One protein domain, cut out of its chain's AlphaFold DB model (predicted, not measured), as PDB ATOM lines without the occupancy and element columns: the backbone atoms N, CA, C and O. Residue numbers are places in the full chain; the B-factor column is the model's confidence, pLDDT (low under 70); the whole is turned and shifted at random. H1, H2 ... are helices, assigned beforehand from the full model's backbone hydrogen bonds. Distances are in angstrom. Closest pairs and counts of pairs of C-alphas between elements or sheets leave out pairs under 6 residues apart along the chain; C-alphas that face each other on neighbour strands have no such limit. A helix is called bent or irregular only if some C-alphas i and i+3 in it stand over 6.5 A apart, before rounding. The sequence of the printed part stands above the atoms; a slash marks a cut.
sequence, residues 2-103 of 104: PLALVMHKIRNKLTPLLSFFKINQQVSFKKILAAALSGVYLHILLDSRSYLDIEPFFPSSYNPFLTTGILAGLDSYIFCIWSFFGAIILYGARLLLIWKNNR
ATOM      1  N   PRO A   2     -26.954   6.937  39.239       82.94
ATOM      2  CA  PRO A   2     -28.262   7.606  39.348       82.94
ATOM      3  C   PRO A   2     -29.380   6.901  38.569       82.94
ATOM      4  O   PRO A   2     -30.465   6.682  39.101       82.94
ATOM      5  N   LEU A   3     -29.083   6.440  37.346       84.44
ATOM      6  CA  LEU A   3     -30.037   5.712  36.503       84.44
ATOM      7  C   LEU A   3     -30.579   4.444  37.181       84.44
ATOM      8  O   LEU A   3     -31.782   4.207  37.170       84.44
ATOM      9  N   ALA A   4     -29.713   3.654  37.820       87.62
ATOM     10  CA  ALA A   4     -30.126   2.429  38.501       87.62
ATOM     11  C   ALA A   4     -31.056   2.718  39.694       87.62
ATOM     12  O   ALA A   4     -32.019   1.986  39.914       87.62
ATOM     13  N   LEU A   5     -30.812   3.809  40.429       88.50
ATOM     14  CA  LEU A   5     -31.671   4.251  41.533       88.50
ATOM     15  C   LEU A   5     -33.048   4.707  41.032       88.50
ATOM     16  O   LEU A   5     -34.072   4.296  41.581       88.50
ATOM     17  N   VAL A   6     -33.081   5.508  39.961       90.69
ATOM     18  CA  VAL A   6     -34.333   5.953  39.328       90.69
ATOM     19  C   VAL A   6     -35.128   4.752  38.812       90.69
ATOM     20  O   VAL A   6     -36.313   4.622  39.123       90.69
ATOM     21  N   MET A   7     -34.466   3.830  38.104       87.56
ATOM     22  CA  MET A   7     -35.068   2.595  37.593       87.56
ATOM     23  C   MET A   7     -35.622   1.712  38.715       87.56
ATOM     24  O   MET A   7     -36.728   1.185  38.600       87.56
ATOM     25  N   HIS A   8     -34.906   1.600  39.835       86.62
ATOM     26  CA  HIS A   8     -35.391   0.869  41.002       86.62
ATOM     27  C   HIS A   8     -36.658   1.502  41.601       86.62
ATOM     28  O   HIS A   8     -37.597   0.785  41.941       86.62
ATOM     29  N   LYS A   9     -36.732   2.839  41.676       88.12
ATOM     30  CA  LYS A   9     -37.891   3.559  42.235       88.12
ATOM     31  C   LYS A   9     -39.129   3.494  41.331       88.12
ATOM     32  O   LYS A   9     -40.241   3.341  41.830       88.12
ATOM     33  N   ILE A  10     -38.957   3.591  40.009       90.62
ATOM     34  CA  ILE A  10     -40.074   3.555  39.045       90.62
ATOM     35  C   ILE A  10     -40.545   2.129  38.713       90.62
ATOM     36  O   ILE A  10     -41.642   1.956  38.185       90.62
ATOM     37  N   ARG A  11     -39.766   1.098  39.073       83.25
ATOM     38  CA  ARG A  11     -40.046  -0.326  38.809       83.25
ATOM     39  C   ARG A  11     -41.491  -0.732  39.085       83.25
ATOM     40  O   ARG A  11     -42.111  -1.413  38.267       83.25
ATOM     41  N   ASN A  12     -42.035  -0.328  40.230       83.88
ATOM     42  CA  ASN A  12     -43.383  -0.736  40.631       83.88
ATOM     43  C   ASN A  12     -44.451  -0.187  39.669       83.88
ATOM     44  O   ASN A  12     -45.430  -0.873  39.399       83.88
ATOM     45  N   LYS A  13     -44.218   0.989  39.068       88.75
ATOM     46  CA  LYS A  13     -45.094   1.559  38.032       88.75
ATOM     47  C   LYS A  13     -44.950   0.856  36.678       88.75
ATOM     48  O   LYS A  13     -45.910   0.807  35.921       88.75
ATOM     49  N   LEU A  14     -43.779   0.287  36.379       85.75
ATOM     50  CA  LEU A  14     -43.510  -0.439  35.127       85.75
ATOM     51  C   LEU A  14     -43.960  -1.905  35.164       85.75
ATOM     52  O   LEU A  14     -44.133  -2.528  34.120       85.75
ATOM     53  N   THR A  15     -44.167  -2.463  36.356       85.81
ATOM     54  CA  THR A  15     -44.601  -3.854  36.551       85.81
ATOM     55  C   THR A  15     -45.892  -4.213  35.791       85.81
ATOM     56  O   THR A  15     -45.872  -5.246  35.119       85.81
ATOM     57  N   PRO A  16     -46.980  -3.411  35.806       87.81
ATOM     58  CA  PRO A  16     -48.178  -3.726  35.019       87.81
ATOM     59  C   PRO A  16     -47.876  -3.817  33.518       87.81
ATOM     60  O   PRO A  16     -48.250  -4.799  32.878       87.81
ATOM     61  N   LEU A  17     -47.104  -2.870  32.975       88.25
ATOM     62  CA  LEU A  17     -46.696  -2.883  31.568       88.25
ATOM     63  C   LEU A  17     -45.854  -4.127  31.232       88.25
ATOM     64  O   LEU A  17     -46.126  -4.824  30.260       88.25
ATOM     65  N   LEU A  18     -44.872  -4.467  32.069       87.31
ATOM     66  CA  LEU A  18     -44.030  -5.656  31.883       87.31
ATOM     67  C   LEU A  18     -44.833  -6.960  31.968       87.31
ATOM     68  O   LEU A  18     -44.528  -7.924  31.262       87.31
ATOM     69  N   SER A  19     -45.851  -7.000  32.828       86.69
ATOM     70  CA  SER A  19     -46.738  -8.156  32.960       86.69
ATOM     71  C   SER A  19     -47.626  -8.347  31.730       86.69
ATOM     72  O   SER A  19     -47.784  -9.483  31.287       86.69
ATOM     73  N   PHE A  20     -48.097  -7.253  31.118       88.50
ATOM     74  CA  PHE A  20     -48.853  -7.282  29.865       88.50
ATOM     75  C   PHE A  20     -48.047  -7.942  28.737       88.50
ATOM     76  O   PHE A  20     -48.537  -8.847  28.067       88.50
ATOM     77  N   PHE A  21     -46.765  -7.591  28.606       87.25
ATOM     78  CA  PHE A  21     -45.856  -8.229  27.646       87.25
ATOM     79  C   PHE A  21     -45.321  -9.604  28.100       87.25
ATOM     80  O   PHE A  21     -44.485 -10.201  27.428       87.25
ATOM     81  N   LYS A  22     -45.755 -10.129  29.254       86.62
ATOM     82  CA  LYS A  22     -45.237 -11.374  29.861       86.62
ATOM     83  C   LYS A  22     -43.710 -11.385  30.059       86.62
ATOM     84  O   LYS A  22     -43.077 -12.442  30.110       86.62
ATOM     85  N   ILE A  23     -43.114 -10.207  30.242       85.19
ATOM     86  CA  ILE A  23     -41.683 -10.003  30.525       85.19
ATOM     87  C   ILE A  23     -41.473  -9.806  32.031       85.19
ATOM     88  O   ILE A  23     -40.463  -9.262  32.461       85.19
ATOM     89  N   ASN A  24     -42.408 -10.251  32.875       79.81
ATOM     90  CA  ASN A  24     -42.220 -10.142  34.315       79.81
ATOM     91  C   ASN A  24     -40.951 -10.916  34.722       79.81
ATOM     92  O   ASN A  24     -40.780 -12.090  34.384       79.81
ATOM     93  N   GLN A  25     -40.024 -10.224  35.375       76.69
ATOM     94  CA  GLN A  25     -38.712 -10.735  35.754       76.69
ATOM     95  C   GLN A  25     -38.493 -10.461  37.238       76.69
ATOM     96  O   GLN A  25     -38.851  -9.399  37.752       76.69
ATOM     97  N   GLN A  26     -37.833 -11.389  37.932       77.25
ATOM     98  CA  GLN A  26     -37.312 -11.113  39.268       77.25
ATOM     99  C   GLN A  26     -36.098 -10.181  39.157       77.25
ATOM    100  O   GLN A  26     -34.945 -10.617  39.053       77.25
ATOM    101  N   VAL A  27     -36.389  -8.883  39.111       77.44
ATOM    102  CA  VAL A  27     -35.405  -7.801  39.065       77.44
ATOM    103  C   VAL A  27     -34.928  -7.506  40.484       77.44
ATOM    104  O   VAL A  27     -35.707  -7.054  41.318       77.44
ATOM    105  N   SER A  28     -33.649  -7.763  40.751       86.50
ATOM    106  CA  SER A  28     -32.962  -7.300  41.958       86.50
ATOM    107  C   SER A  28     -32.180  -6.025  41.649       86.50
ATOM    108  O   SER A  28     -31.827  -5.781  40.492       86.50
ATOM    109  N   PHE A  29     -31.851  -5.225  42.667       86.69
ATOM    110  CA  PHE A  29     -31.056  -4.008  42.472       86.69
ATOM    111  C   PHE A  29     -29.725  -4.286  41.752       86.69
ATOM    112  O   PHE A  29     -29.356  -3.552  40.842       86.69
ATOM    113  N   LYS A  30     -29.058  -5.406  42.072       88.31
ATOM    114  CA  LYS A  30     -27.829  -5.843  41.385       88.31
ATOM    115  C   LYS A  30     -28.042  -6.055  39.882       88.31
ATOM    116  O   LYS A  30     -27.207  -5.628  39.094       88.31
ATOM    117  N   LYS A  31     -29.166  -6.662  39.476       89.19
ATOM    118  CA  LYS A  31     -29.506  -6.856  38.055       89.19
ATOM    119  C   LYS A  31     -29.788  -5.529  37.354       89.19
ATOM    120  O   LYS A  31     -29.335  -5.340  36.234       89.19
ATOM    121  N   ILE A  32     -30.492  -4.608  38.017       89.88
ATOM    122  CA  ILE A  32     -30.758  -3.263  37.481       89.88
ATOM    123  C   ILE A  32     -29.447  -2.498  37.300       89.88
ATOM    124  O   ILE A  32     -29.235  -1.886  36.259       89.88
ATOM    125  N   LEU A  33     -28.554  -2.552  38.291       92.00
ATOM    126  CA  LEU A  33     -27.251  -1.904  38.213       92.00
ATOM    127  C   LEU A  33     -26.395  -2.499  37.092       92.00
ATOM    128  O   LEU A  33     -25.841  -1.740  36.305       92.00
ATOM    129  N   ALA A  34     -26.330  -3.829  36.990       92.50
ATOM    130  CA  ALA A  34     -25.604  -4.507  35.920       92.50
ATOM    131  C   ALA A  34     -26.144  -4.112  34.540       92.50
ATOM    132  O   ALA A  34     -25.359  -3.714  33.690       92.50
ATOM    133  N   ALA A  35     -27.469  -4.132  34.352       91.06
ATOM    134  CA  ALA A  35     -28.110  -3.740  33.098       91.06
ATOM    135  C   ALA A  35     -27.885  -2.258  32.755       91.06
ATOM    136  O   ALA A  35     -27.637  -1.919  31.602       91.06
ATOM    137  N   ALA A  36     -27.950  -1.369  33.749       92.12
ATOM    138  CA  ALA A  36     -27.708   0.057  33.552       92.12
ATOM    139  C   ALA A  36     -26.248   0.332  33.169       92.12
ATOM    140  O   ALA A  36     -25.998   1.106  32.252       92.12
ATOM    141  N   LEU A  37     -25.290  -0.307  33.849       93.25
ATOM    142  CA  LEU A  37     -23.873  -0.171  33.517       93.25
ATOM    143  C   LEU A  37     -23.587  -0.756  32.134       93.25
ATOM    144  O   LEU A  37     -23.034  -0.053  31.296       93.25
ATOM    145  N   SER A  38     -24.016  -1.991  31.865       93.69
ATOM    146  CA  SER A  38     -23.797  -2.618  30.561       93.69
ATOM    147  C   SER A  38     -24.433  -1.807  29.438       93.69
ATOM    148  O   SER A  38     -23.799  -1.613  28.414       93.69
ATOM    149  N   GLY A  39     -25.652  -1.298  29.632       91.69
ATOM    150  CA  GLY A  39     -26.343  -0.484  28.635       91.69
ATOM    151  C   GLY A  39     -25.599   0.810  28.321       91.69
ATOM    152  O   GLY A  39     -25.378   1.105  27.155       91.69
ATOM    153  N   VAL A  40     -25.157   1.545  29.346       91.50
ATOM    154  CA  VAL A  40     -24.394   2.790  29.155       91.50
ATOM    155  C   VAL A  40     -23.066   2.518  28.450       91.50
ATOM    156  O   VAL A  40     -22.766   3.181  27.464       91.50
ATOM    157  N   TYR A  41     -22.293   1.526  28.901       90.56
ATOM    158  CA  TYR A  41     -21.000   1.218  28.282       90.56
ATOM    159  C   TYR A  41     -21.142   0.696  26.855       90.56
ATOM    160  O   TYR A  41     -20.389   1.117  25.984       90.56
ATOM    161  N   LEU A  42     -22.113  -0.185  26.595       90.81
ATOM    162  CA  LEU A  42     -22.384  -0.653  25.239       90.81
ATOM    163  C   LEU A  42     -22.821   0.506  24.345       90.81
ATOM    164  O   LEU A  42     -22.346   0.592  23.222       90.81
ATOM    165  N   HIS A  43     -23.667   1.415  24.828       89.00
ATOM    166  CA  HIS A  43     -24.110   2.559  24.034       89.00
ATOM    167  C   HIS A  43     -22.956   3.503  23.684       89.00
ATOM    168  O   HIS A  43     -22.778   3.805  22.510       89.00
ATOM    169  N   ILE A  44     -22.116   3.870  24.662       90.19
ATOM    170  CA  ILE A  44     -20.904   4.674  24.425       90.19
ATOM    171  C   ILE A  44     -19.981   3.971  23.425       90.19
ATOM    172  O   ILE A  44     -19.475   4.603  22.504       90.19
ATOM    173  N   LEU A  45     -19.776   2.658  23.573       88.75
ATOM    174  CA  LEU A  45     -18.923   1.883  22.672       88.75
ATOM    175  C   LEU A  45     -19.468   1.871  21.236       88.75
ATOM    176  O   LEU A  45     -18.703   2.052  20.293       88.75
ATOM    177  N   LEU A  46     -20.779   1.674  21.062       87.62
ATOM    178  CA  LEU A  46     -21.420   1.710  19.747       87.62
ATOM    179  C   LEU A  46     -21.311   3.106  19.114       87.62
ATOM    180  O   LEU A  46     -20.899   3.207  17.960       87.62
ATOM    181  N   ASP A  47     -21.599   4.163  19.873       86.38
ATOM    182  CA  ASP A  47     -21.594   5.540  19.372       86.38
ATOM    183  C   ASP A  47     -20.176   6.037  19.065       86.38
ATOM    184  O   ASP A  47     -19.964   6.701  18.049       86.38
ATOM    185  N   SER A  48     -19.179   5.632  19.860       88.25
ATOM    186  CA  SER A  48     -17.770   5.997  19.651       88.25
ATOM    187  C   SER A  48     -17.225   5.581  18.280       88.25
ATOM    188  O   SER A  48     -16.265   6.169  17.795       88.25
ATOM    189  N   ARG A  49     -17.842   4.607  17.601       86.56
ATOM    190  CA  ARG A  49     -17.422   4.217  16.248       86.56
ATOM    191  C   ARG A  49     -17.827   5.210  15.166       86.56
ATOM    192  O   ARG A  49     -17.133   5.293  14.152       86.56
ATOM    193  N   SER A  50     -18.935   5.923  15.371       83.00
ATOM    194  CA  SER A  50     -19.574   6.776  14.355       83.00
ATOM    195  C   SER A  50     -19.413   8.270  14.639       83.00
ATOM    196  O   SER A  50     -19.484   9.076  13.714       83.00
ATOM    197  N   TYR A  51     -19.200   8.641  15.902       82.25
ATOM    198  CA  TYR A  51     -19.196  10.024  16.361       82.25
ATOM    199  C   TYR A  51     -17.816  10.447  16.872       82.25
ATOM    200  O   TYR A  51     -17.168   9.733  17.638       82.25
ATOM    201  N   LEU A  52     -17.373  11.629  16.437       80.62
ATOM    202  CA  LEU A  52     -16.053  12.188  16.758       80.62
ATOM    203  C   LEU A  52     -15.985  12.808  18.159       80.62
ATOM    204  O   LEU A  52     -14.905  12.924  18.723       80.62
ATOM    205  N   ASP A  53     -17.128  13.217  18.697       83.00
ATOM    206  CA  ASP A  53     -17.293  13.889  19.987       83.00
ATOM    207  C   ASP A  53     -17.454  12.915  21.165       83.00
ATOM    208  O   ASP A  53     -17.483  13.333  22.322       83.00
ATOM    209  N   ILE A  54     -17.539  11.611  20.891       86.56
ATOM    210  CA  ILE A  54     -17.672  10.585  21.923       86.56
ATOM    211  C   ILE A  54     -16.290  10.106  22.370       86.56
ATOM    212  O   ILE A  54     -15.545   9.482  21.613       86.56
ATOM    213  N   GLU A  55     -15.986  10.346  23.646       88.19
ATOM    214  CA  GLU A  55     -14.723   9.977  24.291       88.19
ATOM    215  C   GLU A  55     -14.913   8.746  25.205       88.19
ATOM    216  O   GLU A  55     -15.304   8.885  26.369       88.19
ATOM    217  N   PRO A  56     -14.645   7.513  24.725       84.69
ATOM    218  CA  PRO A  56     -14.904   6.292  25.497       84.69
ATOM    219  C   PRO A  56     -13.999   6.140  26.734       84.69
ATOM    220  O   PRO A  56     -14.340   5.391  27.650       84.69
ATOM    221  N   PHE A  57     -12.865   6.848  26.771       87.12
ATOM    222  CA  PHE A  57     -11.862   6.789  27.840       87.12
ATOM    223  C   PHE A  57     -11.627   8.150  28.516       87.12
ATOM    224  O   PHE A  57     -10.504   8.441  28.938       87.12
ATOM    225  N   PHE A  58     -12.674   8.978  28.628       82.81
ATOM    226  CA  PHE A  58     -12.607  10.281  29.300       82.81
ATOM    227  C   PHE A  58     -11.845  10.193  30.643       82.81
ATOM    228  O   PHE A  58     -12.135   9.298  31.446       82.81
ATOM    229  N   PRO A  59     -10.882  11.097  30.926       87.19
ATOM    230  CA  PRO A  59     -10.609  12.379  30.253       87.19
ATOM    231  C   PRO A  59      -9.679  12.301  29.032       87.19
ATOM    232  O   PRO A  59      -9.276  13.335  28.508       87.19
ATOM    233  N   SER A  60      -9.282  11.105  28.595       85.06
ATOM    234  CA  SER A  60      -8.518  10.962  27.358       85.06
ATOM    235  C   SER A  60      -9.442  11.127  26.154       85.06
ATOM    236  O   SER A  60     -10.386  10.353  25.993       85.06
ATOM    237  N   SER A  61      -9.122  12.078  25.276       85.38
ATOM    238  CA  SER A  61      -9.829  12.306  24.008       85.38
ATOM    239  C   SER A  61      -9.490  11.272  22.926       85.38
ATOM    240  O   SER A  61      -9.976  11.339  21.798       85.38
ATOM    241  N   TYR A  62      -8.626  10.301  23.239       84.69
ATOM    242  CA  TYR A  62      -8.242   9.256  22.304       84.69
ATOM    243  C   TYR A  62      -9.356   8.212  22.146       84.69
ATOM    244  O   TYR A  62      -9.683   7.482  23.085       84.69
ATOM    245  N   ASN A  63      -9.890   8.101  20.928       86.31
ATOM    246  CA  ASN A  63     -10.899   7.116  20.556       86.31
ATOM    247  C   ASN A  63     -10.327   6.099  19.542       86.31
ATOM    248  O   ASN A  63     -10.264   6.395  18.348       86.31
ATOM    249  N   PRO A  64      -9.925   4.889  19.983       83.50
ATOM    250  CA  PRO A  64      -9.367   3.862  19.099       83.50
ATOM    251  C   PRO A  64     -10.416   3.167  18.220       83.50
ATOM    252  O   PRO A  64     -10.051   2.430  17.309       83.50
ATOM    253  N   PHE A  65     -11.707   3.348  18.513       82.81
ATOM    254  CA  PHE A  65     -12.804   2.693  17.799       82.81
ATOM    255  C   PHE A  65     -13.364   3.551  16.668       82.81
ATOM    256  O   PHE A  65     -14.165   3.060  15.876       82.81
ATOM    257  N   LEU A  66     -12.953   4.816  16.586       82.31
ATOM    258  CA  LEU A  66     -13.422   5.743  15.575       82.31
ATOM    259  C   LEU A  66     -13.150   5.192  14.171       82.31
ATOM    260  O   LEU A  66     -12.004   4.987  13.768       82.31
ATOM    261  N   THR A  67     -14.220   5.003  13.407       80.69
ATOM    262  CA  THR A  67     -14.126   4.651  11.992       80.69
ATOM    263  C   THR A  67     -14.276   5.916  11.154       80.69
ATOM    264  O   THR A  67     -15.218   6.681  11.333       80.69
ATOM    265  N   THR A  68     -13.340   6.165  10.239       74.50
ATOM    266  CA  THR A  68     -13.370   7.335   9.345       74.50
ATOM    267  C   THR A  68     -13.581   6.888   7.902       74.50
ATOM    268  O   THR A  68     -12.815   6.069   7.397       74.50
ATOM    269  N   GLY A  69     -14.597   7.426   7.221       76.94
ATOM    270  CA  GLY A  69     -14.888   7.133   5.812       76.94
ATOM    271  C   GLY A  69     -16.386   7.095   5.499       76.94
ATOM    272  O   GLY A  69     -17.218   7.246   6.384       76.94
ATOM    273  N   ILE A  70     -16.740   6.857   4.232       71.56
ATOM    274  CA  ILE A  70     -18.143   6.834   3.754       71.56
ATOM    275  C   ILE A  70     -18.953   5.685   4.386       71.56
ATOM    276  O   ILE A  70     -20.170   5.770   4.504       71.56
ATOM    277  N   LEU A  71     -18.276   4.615   4.811       76.75
ATOM    278  CA  LEU A  71     -18.880   3.447   5.458       76.75
ATOM    279  C   LEU A  71     -18.810   3.501   6.995       76.75
ATOM    280  O   LEU A  71     -19.149   2.514   7.648       76.75
ATOM    281  N   ALA A  72     -18.354   4.616   7.578       75.88
ATOM    282  CA  ALA A  72     -18.291   4.778   9.027       75.88
ATOM    283  C   ALA A  72     -19.689   4.617   9.649       75.88
ATOM    284  O   ALA A  72     -20.667   5.191   9.172       75.88
ATOM    285  N   GLY A  73     -19.790   3.784  10.687       76.12
ATOM    286  CA  GLY A  73     -21.046   3.489  11.382       76.12
ATOM    287  C   GLY A  73     -21.970   2.466  10.708       76.12
ATOM    288  O   GLY A  73     -22.925   2.010  11.341       76.12
ATOM    289  N   LEU A  74     -21.696   2.036   9.468       85.19
ATOM    290  CA  LEU A  74     -22.480   0.992   8.782       85.19
ATOM    291  C   LEU A  74     -22.489  -0.325   9.577       85.19
ATOM    292  O   LEU A  74     -23.511  -1.005   9.668       85.19
ATOM    293  N   ASP A  75     -21.364  -0.660  10.199       83.94
ATOM    294  CA  ASP A  75     -21.201  -1.810  11.086       83.94
ATOM    295  C   ASP A  75     -22.150  -1.758  12.295       83.94
ATOM    296  O   ASP A  75     -22.758  -2.765  12.664       83.94
ATOM    297  N   SER A  76     -22.326  -0.571  12.873       84.88
ATOM    298  CA  SER A  76     -23.223  -0.326  14.000       84.88
ATOM    299  C   SER A  76     -24.686  -0.467  13.578       84.88
ATOM    300  O   SER A  76     -25.459  -1.125  14.276       84.88
ATOM    301  N   TYR A  77     -25.062   0.034  12.396       86.38
ATOM    302  CA  TYR A  77     -26.404  -0.177  11.841       86.38
ATOM    303  C   TYR A  77     -26.703  -1.652  11.576       86.38
ATOM    304  O   TYR A  77     -27.754  -2.147  11.985       86.38
ATOM    305  N   ILE A  78     -25.773  -2.371  10.940       91.31
ATOM    306  CA  ILE A  78     -25.903  -3.811  10.690       91.31
ATOM    307  C   ILE A  78     -26.096  -4.546  12.020       91.31
ATOM    308  O   ILE A  78     -27.049  -5.311  12.167       91.31
ATOM    309  N   PHE A  79     -25.247  -4.269  13.013       89.94
ATOM    310  CA  PHE A  79     -25.349  -4.874  14.339       89.94
ATOM    311  C   PHE A  79     -26.710  -4.617  15.003       89.94
ATOM    312  O   PHE A  79     -27.317  -5.547  15.544       89.94
ATOM    313  N   CYS A  80     -27.226  -3.387  14.933       89.25
ATOM    314  CA  CYS A  80     -28.530  -3.022  15.487       89.25
ATOM    315  C   CYS A  80     -29.684  -3.756  14.791       89.25
ATOM    316  O   CYS A  80     -30.562  -4.292  15.468       89.25
ATOM    317  N   ILE A  81     -29.668  -3.834  13.458       94.50
ATOM    318  CA  ILE A  81     -30.692  -4.537  12.673       94.50
ATOM    319  C   ILE A  81     -30.707  -6.029  13.027       94.50
ATOM    320  O   ILE A  81     -31.763  -6.585  13.333       94.50
ATOM    321  N   TRP A  82     -29.542  -6.678  13.057       96.06
ATOM    322  CA  TRP A  82     -29.443  -8.087  13.445       96.06
ATOM    323  C   TRP A  82     -29.878  -8.328  14.891       96.06
ATOM    324  O   TRP A  82     -30.618  -9.276  15.162       96.06
ATOM    325  N   SER A  83     -29.487  -7.447  15.814       93.38
ATOM    326  CA  SER A  83     -29.915  -7.513  17.215       93.38
ATOM    327  C   SER A  83     -31.432  -7.371  17.357       93.38
ATOM    328  O   SER A  83     -32.043  -8.079  18.156       93.38
ATOM    329  N   PHE A  84     -32.061  -6.510  16.551       94.25
ATOM    330  CA  PHE A  84     -33.512  -6.337  16.523       94.25
ATOM    331  C   PHE A  84     -34.233  -7.613  16.072       94.25
ATOM    332  O   PHE A  84     -35.130  -8.092  16.768       94.25
ATOM    333  N   PHE A  85     -33.804  -8.221  14.962       97.19
ATOM    334  CA  PHE A  85     -34.369  -9.497  14.511       97.19
ATOM    335  C   PHE A  85     -34.143 -10.620  15.529       97.19
ATOM    336  O   PHE A  85     -35.071 -11.371  15.832       97.19
ATOM    337  N   GLY A  86     -32.948 -10.698  16.121       96.25
ATOM    338  CA  GLY A  86     -32.654 -11.646  17.195       96.25
ATOM    339  C   GLY A  86     -33.594 -11.479  18.391       96.25
ATOM    340  O   GLY A  86     -34.142 -12.462  18.894       96.25
ATOM    341  N   ALA A  87     -33.855 -10.238  18.808       93.75
ATOM    342  CA  ALA A  87     -34.787  -9.937  19.890       93.75
ATOM    343  C   ALA A  87     -36.228 -10.358  19.557       93.75
ATOM    344  O   ALA A  87     -36.894 -10.950  20.411       93.75
ATOM    345  N   ILE A  88     -36.698 -10.122  18.324       95.81
ATOM    346  CA  ILE A  88     -38.021 -10.572  17.861       95.81
ATOM    347  C   ILE A  88     -38.134 -12.095  17.940       95.81
ATOM    348  O   ILE A  88     -39.109 -12.608  18.492       95.81
ATOM    349  N   ILE A  89     -37.136 -12.821  17.429       96.69
ATOM    350  CA  ILE A  89     -37.130 -14.289  17.421       96.69
ATOM    351  C   ILE A  89     -37.163 -14.830  18.855       96.69
ATOM    352  O   ILE A  89     -38.002 -15.673  19.180       96.69
ATOM    353  N   LEU A  90     -36.300 -14.317  19.737       94.94
ATOM    354  CA  LEU A  90     -36.243 -14.736  21.139       94.94
ATOM    355  C   LEU A  90     -37.547 -14.436  21.887       94.94
ATOM    356  O   LEU A  90     -38.036 -15.273  22.651       94.94
ATOM    357  N   TYR A  91     -38.132 -13.258  21.664       94.25
ATOM    358  CA  TYR A  91     -39.399 -12.880  22.279       94.25
ATOM    359  C   TYR A  91     -40.558 -13.755  21.779       94.25
ATOM    360  O   TYR A  91     -41.336 -14.265  22.590       94.25
ATOM    361  N   GLY A  92     -40.630 -14.004  20.468       95.00
ATOM    362  CA  GLY A  92     -41.611 -14.904  19.863       95.00
ATOM    363  C   GLY A  92     -41.503 -16.329  20.407       95.00
ATOM    364  O   GLY A  92     -42.501 -16.894  20.857       95.00
ATOM    365  N   ALA A  93     -40.290 -16.886  20.471       94.38
ATOM    366  CA  ALA A  93     -40.040 -18.207  21.047       94.38
ATOM    367  C   ALA A  93     -40.490 -18.288  22.515       94.38
ATOM    368  O   ALA A  93     -41.182 -19.230  22.906       94.38
ATOM    369  N   ARG A  94     -40.175 -17.270  23.326       91.69
ATOM    370  CA  ARG A  94     -40.638 -17.186  24.719       91.69
ATOM    371  C   ARG A  94     -42.164 -17.181  24.810       91.69
ATOM    372  O   ARG A  94     -42.722 -17.882  25.655       91.69
ATOM    373  N   LEU A  95     -42.842 -16.416  23.956       92.44
ATOM    374  CA  LEU A  95     -44.302 -16.342  23.954       92.44
ATOM    375  C   LEU A  95     -44.937 -17.686  23.571       92.44
ATOM    376  O   LEU A  95     -45.889 -18.112  24.227       92.44
ATOM    377  N   LEU A  96     -44.375 -18.380  22.575       92.69
ATOM    378  CA  LEU A  96     -44.805 -19.721  22.171       92.69
ATOM    379  C   LEU A  96     -44.632 -20.745  23.300       92.69
ATOM    380  O   LEU A  96     -45.540 -21.537  23.550       92.69
ATOM    381  N   LEU A  97     -43.506 -20.707  24.020       90.94
ATOM    382  CA  LEU A  97     -43.263 -21.586  25.169       90.94
ATOM    383  C   LEU A  97     -44.282 -21.351  26.290       90.94
ATOM    384  O   LEU A  97     -44.839 -22.309  26.824       90.94
ATOM    385  N   ILE A  98     -44.576 -20.088  26.613       89.06
ATOM    386  CA  ILE A  98     -45.590 -19.746  27.622       89.06
ATOM    387  C   ILE A  98     -46.984 -20.194  27.164       89.06
ATOM    388  O   ILE A  98     -47.748 -20.735  27.960       89.06
ATOM    389  N   TRP A  99     -47.326 -19.992  25.889       88.50
ATOM    390  CA  TRP A  99     -48.615 -20.415  25.340       88.50
ATOM    391  C   TRP A  99     -48.788 -21.938  25.386       88.50
ATOM    392  O   TRP A  99     -49.838 -22.416  25.811       88.50
ATOM    393  N   LYS A 100     -47.745 -22.700  25.034       89.75
ATOM    394  CA  LYS A 100     -47.745 -24.166  25.139       89.75
ATOM    395  C   LYS A 100     -47.895 -24.635  26.587       89.75
ATOM    396  O   LYS A 100     -48.628 -25.586  26.831       89.75
ATOM    397  N   ASN A 101     -47.232 -23.971  27.537       86.38
ATOM    398  CA  ASN A 101     -47.317 -24.328  28.953       86.38
ATOM    399  C   ASN A 101     -48.700 -24.046  29.561       86.38
ATOM    400  O   ASN A 101     -49.128 -24.788  30.426       86.38
ATOM    401  N   ASN A 102     -49.416 -23.021  29.084       81.00
ATOM    402  CA  ASN A 102     -50.786 -22.719  29.523       81.00
ATOM    403  C   ASN A 102     -51.860 -23.645  28.912       81.00
ATOM    404  O   ASN A 102     -53.023 -23.551  29.294       81.00
ATOM    405  N   ARG A 103     -51.509 -24.460  27.906       74.38
ATOM    406  CA  ARG A 103     -52.416 -25.410  27.227       74.38
ATOM    407  C   ARG A 103     -52.308 -26.842  27.771       74.38
ATOM    408  O   ARG A 103     -53.105 -27.678  27.356       74.38
TER     409      ARG A 103
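What this domain is: This is residues 2 to 103 of the 104 residues of an uncharacterized protein of Candidatus Bathyarchaeota archaeon (UniProt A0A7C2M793). A long straight helix, H3, makes one side of an open, narrow V; H2 makes the other side, and the two come near each other at the end of H2 and the start of H3. The bent helix H1 lies at the open side, its first arm packed on the start of H2, while the long loop of residues 49 to 73 lies at the closed end. The printed part has 102 residues, with three named helices in the order H1, H2, H3 and no named strand; the class is all helix. It is loose, with a radius of gyration of the C-alphas of 18.1 A, and only just flat, spanning 54 by 31 by 17 A.

Where its parts are: H3, residues 74 to 101, is 40.8 A long, from C-alpha 74 at (-22.480, 0.992, 8.782) to C-alpha 101 at (-47.317, -24.328, 28.953). H2, residues 29 to 48, is 28.2 A long. H1, residues 2 to 20, was assigned as one helix by its hydrogen bonds but is bent: C-alphas 9 and 12 are 7.2 A apart. Its arms are H1a, residues 2 to 9, starting at (-28.262, 7.606, 39.348), and H1b, residues 12 to 20, irregular with C-alphas 13 and 16 at 6.8 A.

How they stand to each other: H3 is close to but not clearly touching H2, at a shallow tilt of 31 degrees, opposite ways; their closest C-alphas, of Leu 46 and Ser 76, are 6.4 A apart. H2 touches H1a with residues 29 to 36 alone, at a steep tilt of 40 degrees, opposite ways; the closest C-alphas, of Ala 4 and Leu 33, are 5.2 A apart. H1a and H1b are only just about perpendicular, at 72 degrees. H1b is apart from H2 and H3, and H1a is apart from H3. Every O i to N i+4 pair is within hydrogen-bond range in H1a, H2 and H3, but 3 of 5 in H1b.

The domain as a whole: The farthest C-alphas, of Ser 60 and Arg 103, are 57.0 A apart. Residues 81 to 90, in H3, stand free. The link from H2 to H3 is long, and that from H1 to H2 short. The printed part has no cut, and no printed residue is under 70 in pLDDT.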